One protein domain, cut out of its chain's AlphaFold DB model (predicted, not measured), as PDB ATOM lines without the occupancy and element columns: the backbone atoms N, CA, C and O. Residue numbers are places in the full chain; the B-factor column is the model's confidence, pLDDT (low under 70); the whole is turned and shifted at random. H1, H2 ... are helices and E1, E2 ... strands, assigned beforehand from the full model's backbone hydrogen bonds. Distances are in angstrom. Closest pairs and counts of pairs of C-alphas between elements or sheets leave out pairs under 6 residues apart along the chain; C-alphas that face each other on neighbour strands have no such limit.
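This is residues 6 to 75 of the 77 residues of an uncharacterized protein of Leptolyngbya valderiana BDU 20041 (UniProt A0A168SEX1). The domain is a long open loop: the single long helix H1 makes its length, and from the far end of H1 a long link without named elements turns and folds back to the short helix H2, near the first part of H1. A small hairpin of two strands, E1 and E2, sits at the other end of H1, where the helix begins. Residues 33 to 61, the later part of H1 and much of the returning link, stand free, as does the hairpin's turn, residues 8 to 13. The printed part has 70 residues with two named strands and two named helices, in the order E1, E2, H1, H2; the sheet is E1 - E2, antiparallel, and the class is mixed, helices and strands. The whole is extended, with a radius of gyration of the C-alphas of 18.9 A, and elongated, spanning 52 by 32 by 24 A.

Strand E1, residues 6 to 8, and strand E2, residues 13 to 17, form an antiparallel hairpin, with 157 degrees between their directions. The C-alphas of Ala 7 and Val 14 face each other at 4.3 A. N 6 and O 16 are within hydrogen-bond range at 2.8 A, and N 13 and O 8 at 2.9 A. A tight link of 2 residues joins E2 to helix H1, residues 20 to 43. E1 and H1 are apart. Helix H2, residues 68 to 74, is close to H1 but not clearly touching it; the closest C-alphas, those of Trp 25 and Leu 68, are 7.1 A apart. The two helices run opposite ways at a steep tilt of 56 degrees. H2 is apart from E1 and from E2. In H2 every O i to N i+4 pair is within hydrogen-bond range, and in H1 19 of 20 are.

E1 begins with C-alpha 6 at (-40.544, -71.729, -74.844) and measures 6.9 A from first to last C-alpha. E2 measures 12.1 A. H1 measures 34.8 A, from C-alpha 20 at (-46.637, -82.911, -76.642) to C-alpha 43 at (-35.690, -84.043, -109.613). H2 measures 10.1 A and ends with C-alpha 74 at (-59.362, -78.074, -83.207).

The two C-alphas farthest apart, those of Arg 16 and Ser 51, are 52.8 A from each other. The printed part has no cut. The link from H1 to H2, residues 44 to 67, is long. Without the stretches that stand free, the body spans 33 by 21 by 14 A. The mean pLDDT of the printed part is 91.3, and residues 74 to 75 are under 70.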
ATOM      1  N   ILE A   6     -40.428 -72.969 -74.073       94.69
ATOM      2  CA  ILE A   6     -40.544 -71.729 -74.844       94.69
ATOM      3  C   ILE A   6     -39.835 -70.616 -74.070       94.69
ATOM      4  O   ILE A   6     -40.120 -70.402 -72.891       94.69
ATOM      5  N   ALA A   7     -38.951 -69.873 -74.736       96.06
ATOM      6  CA  ALA A   7     -38.414 -68.606 -74.242       96.06
ATOM      7  C   ALA A   7     -38.612 -67.483 -75.254       96.06
ATOM      8  O   ALA A   7     -38.658 -67.718 -76.460       96.06
ATOM      9  N   GLY A   8     -38.687 -66.256 -74.747       96.25
ATOM     10  CA  GLY A   8     -38.782 -65.054 -75.564       96.25
ATOM     11  C   GLY A   8     -38.315 -63.807 -74.819       96.25
ATOM     12  O   GLY A   8     -38.092 -63.841 -73.607       96.25
ATOM     13  N   GLY A   9     -38.183 -62.710 -75.564       95.75
ATOM     14  CA  GLY A   9     -37.736 -61.409 -75.061       95.75
ATOM     15  C   GLY A   9     -36.221 -61.192 -75.127       95.75
ATOM     16  O   GLY A   9     -35.456 -62.099 -75.456       95.75
ATOM     17  N   ILE A  10     -35.802 -59.963 -74.817       94.38
ATOM     18  CA  ILE A  10     -34.399 -59.551 -74.686       94.38
ATOM     19  C   ILE A  10     -34.260 -58.794 -73.346       94.38
ATOM     20  O   ILE A  10     -34.822 -57.705 -73.228       94.38
ATOM     21  N   PRO A  11     -33.563 -59.348 -72.330       92.50
ATOM     22  CA  PRO A  11     -32.991 -60.696 -72.304       92.50
ATOM     23  C   PRO A  11     -34.080 -61.784 -72.302       92.50
ATOM     24  O   PRO A  11     -35.199 -61.566 -71.833       92.50
ATOM     25  N   ALA A  12     -33.742 -62.963 -72.826       96.00
ATOM     26  CA  ALA A  12     -34.682 -64.069 -72.960       96.00
ATOM     27  C   ALA A  12     -35.095 -64.635 -71.593       96.00
ATOM     28  O   ALA A  12     -34.248 -64.961 -70.759       96.00
ATOM     29  N   LYS A  13     -36.403 -64.807 -71.391       96.44
ATOM     30  CA  LYS A  13     -36.983 -65.458 -70.208       96.44
ATOM     31  C   LYS A  13     -37.710 -66.734 -70.616       96.44
ATOM     32  O   LYS A  13     -38.333 -66.777 -71.676       96.44
ATOM     33  N   VAL A  14     -37.639 -67.763 -69.771       96.56
ATOM     34  CA  VAL A  14     -38.451 -68.983 -69.915       96.56
ATOM     35  C   VAL A  14     -39.909 -68.613 -69.651       96.56
ATOM     36  O   VAL A  14     -40.213 -68.054 -68.602       96.56
ATOM     37  N   LEU A  15     -40.792 -68.899 -70.605       95.88
ATOM     38  CA  LEU A  15     -42.210 -68.544 -70.535       95.88
ATOM     39  C   LEU A  15     -43.060 -69.722 -70.049       95.88
ATOM     40  O   LEU A  15     -43.849 -69.569 -69.124       95.88
ATOM     41  N   ARG A  16     -42.904 -70.897 -70.673       95.62
ATOM     42  CA  ARG A  16     -43.626 -72.135 -70.324       95.62
ATOM     43  C   ARG A  16     -42.993 -73.369 -70.969       95.62
ATOM     44  O   ARG A  16     -42.134 -73.237 -71.839       95.62
ATOM     45  N   GLN A  17     -43.468 -74.554 -70.591       96.69
ATOM     46  CA  GLN A  17     -43.182 -75.806 -71.298       96.69
ATOM     47  C   GLN A  17     -44.026 -75.929 -72.580       96.69
ATOM     48  O   GLN A  17     -45.136 -75.393 -72.665       96.69
ATOM     49  N   LEU A  18     -43.479 -76.628 -73.572       94.69
ATOM     50  CA  LEU A  18     -44.156 -77.079 -74.786       94.69
ATOM     51  C   LEU A  18     -45.050 -78.279 -74.461       94.69
ATOM     52  O   LEU A  18     -44.614 -79.200 -73.759       94.69
ATOM     53  N   SER A  19     -46.265 -78.293 -75.010       94.38
ATOM     54  CA  SER A  19     -47.106 -79.494 -74.971       94.38
ATOM     55  C   SER A  19     -46.566 -80.572 -75.918       94.38
ATOM     56  O   SER A  19     -45.802 -80.281 -76.843       94.38
ATOM     57  N   ASP A  20     -46.968 -81.827 -75.709       94.06
ATOM     58  CA  ASP A  20     -46.637 -82.911 -76.642       94.06
ATOM     59  C   ASP A  20     -47.219 -82.652 -78.040       94.06
ATOM     60  O   ASP A  20     -46.544 -82.894 -79.036       94.06
ATOM     61  N   GLU A  21     -48.421 -82.073 -78.119       92.62
ATOM     62  CA  GLU A  21     -49.049 -81.663 -79.381       92.62
ATOM     63  C   GLU A  21     -48.209 -80.612 -80.123       92.62
ATOM     64  O   GLU A  21     -47.999 -80.725 -81.328       92.62
ATOM     65  N   GLU A  22     -47.663 -79.613 -79.419       94.19
ATOM     66  CA  GLU A  22     -46.797 -78.595 -80.027       94.19
ATOM     67  C   GLU A  22     -45.485 -79.183 -80.543       94.19
ATOM     68  O   GLU A  22     -44.985 -78.766 -81.591       94.19
ATOM     69  N   ILE A  23     -44.927 -80.156 -79.821       94.62
ATOM     70  CA  ILE A  23     -43.714 -80.865 -80.235       94.62
ATOM     71  C   ILE A  23     -44.002 -81.723 -81.466       94.62
ATOM     72  O   ILE A  23     -43.241 -81.656 -82.431       94.62
ATOM     73  N   ALA A  24     -45.102 -82.479 -81.462       93.94
ATOM     74  CA  ALA A  24     -45.518 -83.308 -82.589       93.94
ATOM     75  C   ALA A  24     -45.808 -82.458 -83.834       93.94
ATOM     76  O   ALA A  24     -45.257 -82.726 -84.900       93.94
ATOM     77  N   TRP A  25     -46.578 -81.375 -83.683       94.31
ATOM     78  CA  TRP A  25     -46.837 -80.412 -84.755       94.31
ATOM     79  C   TRP A  25     -45.535 -79.836 -85.321       94.31
ATOM     80  O   TRP A  25     -45.361 -79.744 -86.538       94.31
ATOM     81  N   LYS A  26     -44.583 -79.473 -84.450       94.94
ATOM     82  CA  LYS A  26     -43.297 -78.925 -84.889       94.94
ATOM     83  C   LYS A  26     -42.460 -79.963 -85.635       94.94
ATOM     84  O   LYS A  26     -41.853 -79.614 -86.645       94.94
ATOM     85  N   ALA A  27     -42.429 -81.203 -85.149       95.31
ATOM     86  CA  ALA A  27     -41.720 -82.304 -85.792       95.31
ATOM     87  C   ALA A  27     -42.287 -82.591 -87.189       95.31
ATOM     88  O   ALA A  27     -41.518 -82.689 -88.145       95.31
ATOM     89  N   GLU A  28     -43.614 -82.630 -87.318       94.00
ATOM     90  CA  GLU A  28     -44.290 -82.840 -88.600       94.00
ATOM     91  C   GLU A  28     -43.995 -81.699 -89.581       94.00
ATOM     92  O   GLU A  28     -43.535 -81.941 -90.694       94.00
ATOM     93  N   GLY A  29     -44.113 -80.442 -89.136       93.12
ATOM     94  CA  GLY A  29     -43.739 -79.291 -89.960       93.12
ATOM     95  C   GLY A  29     -42.267 -79.311 -90.391       93.12
ATOM     96  O   GLY A  29     -41.942 -78.926 -91.510       93.12
ATOM     97  N   THR A  30     -41.352 -79.788 -89.540       95.69
ATOM     98  CA  THR A  30     -39.938 -79.965 -89.910       95.69
ATOM     99  C   THR A  30     -39.747 -81.060 -90.959       95.69
ATOM    100  O   THR A  30     -38.922 -80.884 -91.862       95.69
ATOM    101  N   ARG A  31     -40.509 -82.155 -90.882       95.00
ATOM    102  CA  ARG A  31     -40.459 -83.241 -91.867       95.00
ATOM    103  C   ARG A  31     -40.820 -82.752 -93.269       95.00
ATOM    104  O   ARG A  31     -40.136 -83.119 -94.220       95.00
ATOM    105  N   GLU A  32     -41.773 -81.833 -93.406       92.50
ATOM    106  CA  GLU A  32     -42.124 -81.268 -94.720       92.50
ATOM    107  C   GLU A  32     -40.964 -80.560 -95.416       92.50
ATOM    108  O   GLU A  32     -40.774 -80.701 -96.627       92.50
ATOM    109  N   TYR A  33     -40.159 -79.809 -94.660       92.75
ATOM    110  CA  TYR A  33     -38.968 -79.164 -95.214       92.75
ATOM    111  C   TYR A  33     -37.937 -80.199 -95.671       92.75
ATOM    112  O   TYR A  33     -37.305 -80.021 -96.714       92.75
ATOM    113  N   GLN A  34     -37.783 -81.293 -94.921       95.56
ATOM    114  CA  GLN A  34     -36.881 -82.386 -95.288       95.56
ATOM    115  C   GLN A  34     -37.356 -83.088 -96.566       95.56
ATOM    116  O   GLN A  34     -36.562 -83.306 -97.482       95.56
ATOM    117  N   GLU A  35     -38.653 -83.374 -96.676       93.75
ATOM    118  CA  GLU A  35     -39.253 -83.965 -97.873       93.75
ATOM    119  C   GLU A  35     -39.170 -83.028 -99.085       93.75
ATOM    120  O   GLU A  35     -38.895 -83.468-100.202       93.75
ATOM    121  N   LEU A  36     -39.358 -81.719 -98.892       92.31
ATOM    122  CA  LEU A  36     -39.147 -80.724 -99.945       92.31
ATOM    123  C   LEU A  36     -37.701 -80.750-100.457       92.31
ATOM    124  O   LEU A  36     -37.488 -80.789-101.671       92.31
ATOM    125  N   ALA A  37     -36.723 -80.777 -99.551       95.69
ATOM    126  CA  ALA A  37     -35.313 -80.858 -99.916       95.69
ATOM    127  C   ALA A  37     -34.989 -82.165-100.661       95.69
ATOM    128  O   ALA A  37     -34.310 -82.134-101.690       95.69
ATOM    129  N   ALA A  38     -35.515 -83.300-100.193       96.69
ATOM    130  CA  ALA A  38     -35.333 -84.596-100.841       96.69
ATOM    131  C   ALA A  38     -35.929 -84.624-102.258       96.69
ATOM    132  O   ALA A  38     -35.250 -85.047-103.195       96.69
ATOM    133  N   ARG A  39     -37.156 -84.113-102.439       93.75
ATOM    134  CA  ARG A  39     -37.808 -84.001-103.757       93.75
ATOM    135  C   ARG A  39     -37.013 -83.124-104.716       93.75
ATOM    136  O   ARG A  39     -36.805 -83.521-105.859       93.75
ATOM    137  N   CYS A  40     -36.540 -81.967-104.251       94.31
ATOM    138  CA  CYS A  40     -35.687 -81.088-105.050       94.31
ATOM    139  C   CYS A  40     -34.424 -81.829-105.493       94.31
ATOM    140  O   CYS A  40     -34.154 -81.933-106.683       94.31
ATOM    141  N   ARG A  41     -33.700 -82.446-104.553       97.06
ATOM    142  CA  ARG A  41     -32.478 -83.195-104.867       97.06
ATOM    143  C   ARG A  41     -32.709 -84.322-105.881       97.06
ATOM    144  O   ARG A  41     -31.822 -84.584-106.684       97.06
ATOM    145  N   ALA A  42     -33.860 -84.989-105.835       97.31
ATOM    146  CA  ALA A  42     -34.175 -86.099-106.731       97.31
ATOM    147  C   ALA A  42     -34.532 -85.662-108.163       97.31
ATOM    148  O   ALA A  42     -34.325 -86.440-109.091       97.31
ATOM    149  N   ALA A  43     -35.083 -84.460-108.346       94.88
ATOM    150  CA  ALA A  43     -35.690 -84.043-109.613       94.88
ATOM    151  C   ALA A  43     -35.145 -82.722-110.189       94.88
ATOM    152  O   ALA A  43     -35.580 -82.310-111.261       94.88
ATOM    153  N   LEU A  44     -34.231 -82.030-109.500       95.94
ATOM    154  CA  LEU A  44     -33.693 -80.749-109.955       95.94
ATOM    155  C   LEU A  44     -32.833 -80.929-111.209       95.94
ATOM    156  O   LEU A  44     -31.818 -81.625-111.189       95.94
ATOM    157  N   THR A  45     -33.202 -80.228-112.277       95.56
ATOM    158  CA  THR A  45     -32.462 -80.192-113.540       95.56
ATOM    159  C   THR A  45     -32.212 -78.750-113.981       95.56
ATOM    160  O   THR A  45     -33.005 -77.863-113.647       95.56
ATOM    161  N   PRO A  46     -31.146 -78.481-114.756       96.44
ATOM    162  CA  PRO A  46     -30.973 -77.189-115.413       96.44
ATOM    163  C   PRO A  46     -32.188 -76.846-116.284       96.44
ATOM    164  O   PRO A  46     -32.750 -77.723-116.939       96.44
ATOM    165  N   ALA A  47     -32.577 -75.573-116.307       92.56
ATOM    166  CA  ALA A  47     -33.684 -75.078-117.117       92.56
ATOM    167  C   ALA A  47     -33.275 -73.801-117.855       92.56
ATOM    168  O   ALA A  47     -32.541 -72.969-117.319       92.56
ATOM    169  N   VAL A  48     -33.766 -73.644-119.085       95.00
ATOM    170  CA  VAL A  48     -33.630 -72.403-119.857       95.00
ATOM    171  C   VAL A  48     -34.768 -71.458-119.452       95.00
ATOM    172  O   VAL A  48     -35.907 -71.913-119.330       95.00
ATOM    173  N   PRO A  49     -34.500 -70.160-119.223       93.56
ATOM    174  CA  PRO A  49     -35.543 -69.206-118.866       93.56
ATOM    175  C   PRO A  49     -36.563 -69.039-120.000       93.56
ATOM    176  O   PRO A  49     -36.200 -68.957-121.172       93.56
ATOM    177  N   LEU A  50     -37.842 -68.940-119.637       93.62
ATOM    178  CA  LEU A  50     -38.924 -68.666-120.580       93.62
ATOM    179  C   LEU A  50     -39.052 -67.158-120.829       93.62
ATOM    180  O   LEU A  50     -38.965 -66.363-119.894       93.62
ATOM    181  N   SER A  51     -39.289 -66.764-122.083       96.19
ATOM    182  CA  SER A  51     -39.468 -65.358-122.486       96.19
ATOM    183  C   SER A  51     -40.861 -64.802-122.177       96.19
ATOM    184  O   SER A  51     -41.052 -63.588-122.173       96.19
ATOM    185  N   GLN A  52     -41.832 -65.678-121.919       96.38
ATOM    186  CA  GLN A  52     -43.200 -65.346-121.527       96.38
ATOM    187  C   GLN A  52     -43.693 -66.353-120.481       96.38
ATOM    188  O   GLN A  52     -43.149 -67.451-120.357       96.38
ATOM    189  N   ALA A  53     -44.707 -65.971-119.702       94.38
ATOM    190  CA  ALA A  53     -45.313 -66.869-118.725       94.38
ATOM    191  C   ALA A  53     -46.001 -68.054-119.423       94.38
ATOM    192  O   ALA A  53     -46.652 -67.877-120.451       94.38
ATOM    193  N   GLU A  54     -45.881 -69.247-118.842       93.62
ATOM    194  CA  GLU A  54     -46.586 -70.431-119.337       93.62
ATOM    195  C   GLU A  54     -48.101 -70.242-119.178       93.62
ATOM    196  O   GLU A  54     -48.548 -69.883-118.077       93.62
ATOM    197  N   PRO A  55     -48.906 -70.497-120.226       94.25
ATOM    198  CA  PRO A  55     -50.346 -70.620-120.050       94.25
ATOM    199  C   PRO A  55     -50.641 -71.775-119.082       94.25
ATOM    200  O   PRO A  55     -49.957 -72.796-119.095       94.25
ATOM    201  N   ASP A  56     -51.635 -71.588-118.212       93.94
ATOM    202  CA  ASP A  56     -52.100 -72.598-117.248       93.94
ATOM    203  C   ASP A  56     -51.019 -73.154-116.300       93.94
ATOM    204  O   ASP A  56     -51.067 -74.315-115.882       93.94
ATOM    205  N   ARG A  57     -50.047 -72.311-115.915       93.06
ATOM    206  CA  ARG A  57     -48.954 -72.694-115.009       93.06
ATOM    207  C   ARG A  57     -49.475 -73.408-113.745       93.06
ATOM    208  O   ARG A  57     -50.209 -72.803-112.954       93.06
ATOM    209  N   PRO A  58     -49.034 -74.650-113.476       91.00
ATOM    210  CA  PRO A  58     -49.489 -75.399-112.314       91.00
ATOM    211  C   PRO A  58     -49.014 -74.753-111.008       91.00
ATOM    212  O   PRO A  58     -47.887 -74.267-110.888       91.00
ATOM    213  N   ARG A  59     -49.877 -74.782-109.986       90.88
ATOM    214  CA  ARG A  59     -49.525 -74.338-108.629       90.88
ATOM    215  C   ARG A  59     -48.901 -75.478-107.834       90.88
ATOM    216  O   ARG A  59     -49.312 -76.633-107.947       90.88
ATOM    217  N   VAL A  60     -47.946 -75.135-106.972       84.44
ATOM    218  CA  VAL A  60     -47.374 -76.085-106.013       84.44
ATOM    219  C   VAL A  60     -48.468 -76.527-105.046       84.44
ATOM    220  O   VAL A  60     -49.109 -75.698-104.400       84.44
ATOM    221  N   LYS A  61     -48.672 -77.841-104.945       82.88
ATOM    222  CA  LYS A  61     -49.550 -78.437-103.938       82.88
ATOM    223  C   LYS A  61     -48.807 -78.454-102.604       82.88
ATOM    224  O   LYS A  61     -47.759 -79.093-102.500       82.88
ATOM    225  N   SER A  62     -49.324 -77.738-101.610       78.94
ATOM    226  CA  SER A  62     -48.891 -77.919-100.227       78.94
ATOM    227  C   SER A  62     -49.539 -79.177 -99.648       78.94
ATOM    228  O   SER A  62     -50.592 -79.624-100.099       78.94
ATOM    229  N   SER A  63     -48.886 -79.754 -98.655       79.62
ATOM    230  CA  SER A  63     -49.354 -80.885 -97.841       79.62
ATOM    231  C   SER A  63     -50.655 -80.619 -97.072       79.62
ATOM    232  O   SER A  63     -51.321 -81.561 -96.658       79.62
ATOM    233  N   GLY A  64     -51.012 -79.348 -96.862       84.44
ATOM    234  CA  GLY A  64     -52.171 -78.955 -96.065       84.44
ATOM    235  C   GLY A  64     -51.927 -78.935 -94.555       84.44
ATOM    236  O   GLY A  64     -52.900 -78.830 -93.811       84.44
ATOM    237  N   LEU A  65     -50.670 -79.005 -94.081       86.25
ATOM    238  CA  LEU A  65     -50.375 -78.844 -92.655       86.25
ATOM    239  C   LEU A  65     -50.913 -77.506 -92.138       86.25
ATOM    240  O   LEU A  65     -50.551 -76.428 -92.620       86.25
ATOM    241  N   ALA A  66     -51.780 -77.585 -91.133       88.31
ATOM    242  CA  ALA A  66     -52.388 -76.410 -90.537       88.31
ATOM    243  C   ALA A  66     -51.364 -75.633 -89.682       88.31
ATOM    244  O   ALA A  66     -50.510 -76.233 -89.015       88.31
ATOM    245  N   PRO A  67     -51.447 -74.291 -89.639       89.94
ATOM    246  CA  PRO A  67     -50.689 -73.491 -88.686       89.94
ATOM    247  C   PRO A  67     -50.992 -73.908 -87.246       89.94
ATOM    248  O   PRO A  67     -52.136 -74.216 -86.917       89.94
ATOM    249  N   LEU A  68     -50.005 -73.790 -86.352       87.69
ATOM    250  CA  LEU A  68     -50.152 -74.191 -84.946       87.69
ATOM    251  C   LEU A  68     -51.377 -73.570 -84.257       87.69
ATOM    252  O   LEU A  68     -52.001 -74.192 -83.405       87.69
ATOM    253  N   GLN A  69     -51.729 -72.330 -84.608       86.12
ATOM    254  CA  GLN A  69     -52.911 -71.664 -84.056       86.12
ATOM    255  C   GLN A  69     -54.212 -72.369 -84.456       86.12
ATOM    256  O   GLN A  69     -55.129 -72.418 -83.647       86.12
ATOM    257  N   GLN A  70     -54.301 -72.894 -85.680       85.31
ATOM    258  CA  GLN A  70     -55.466 -73.647 -86.150       85.31
ATOM    259  C   GLN A  70     -55.481 -75.054 -85.555       85.31
ATOM    260  O   GLN A  70     -56.523 -75.479 -85.071       85.31
ATOM    261  N   THR A  71     -54.327 -75.728 -85.487       82.94
ATOM    262  CA  THR A  71     -54.203 -77.036 -84.822       82.94
ATOM    263  C   THR A  71     -54.670 -76.963 -83.366       82.94
ATOM    264  O   THR A  71     -55.516 -77.747 -82.958       82.94
ATOM    265  N   ARG A  72     -54.253 -75.926 -82.620       80.19
ATOM    266  CA  ARG A  72     -54.693 -75.712 -81.229       80.19
ATOM    267  C   ARG A  72     -56.191 -75.434 -81.065       80.19
ATOM    268  O   ARG A  72     -56.726 -75.697 -79.996       80.19
ATOM    269  N   GLN A  73     -56.859 -74.863 -82.068       70.31
ATOM    270  CA  GLN A  73     -58.296 -74.557 -82.003       70.31
ATOM    271  C   GLN A  73     -59.175 -75.790 -82.267       70.31
ATOM    272  O   GLN A  73     -60.332 -75.797 -81.859       70.31
ATOM    273  N   GLY A  74     -58.639 -76.830 -82.918       58.97
ATOM    274  CA  GLY A  74     -59.362 -78.074 -83.207       58.97
ATOM    275  C   GLY A  74     -59.404 -79.080 -82.051       58.97
ATOM    276  O   GLY A  74     -60.250 -79.966 -82.062       58.97
ATOM    277  N   SER A  75     -58.539 -78.930 -81.045       55.19
ATOM    278  CA  SER A  75     -58.398 -79.860 -79.908       55.19
ATOM    279  C   SER A  75     -59.286 -79.501 -78.699       55.19
ATOM    280  O   SER A  75     -59.072 -80.005 -77.600       55.19
TER     281      SER A  75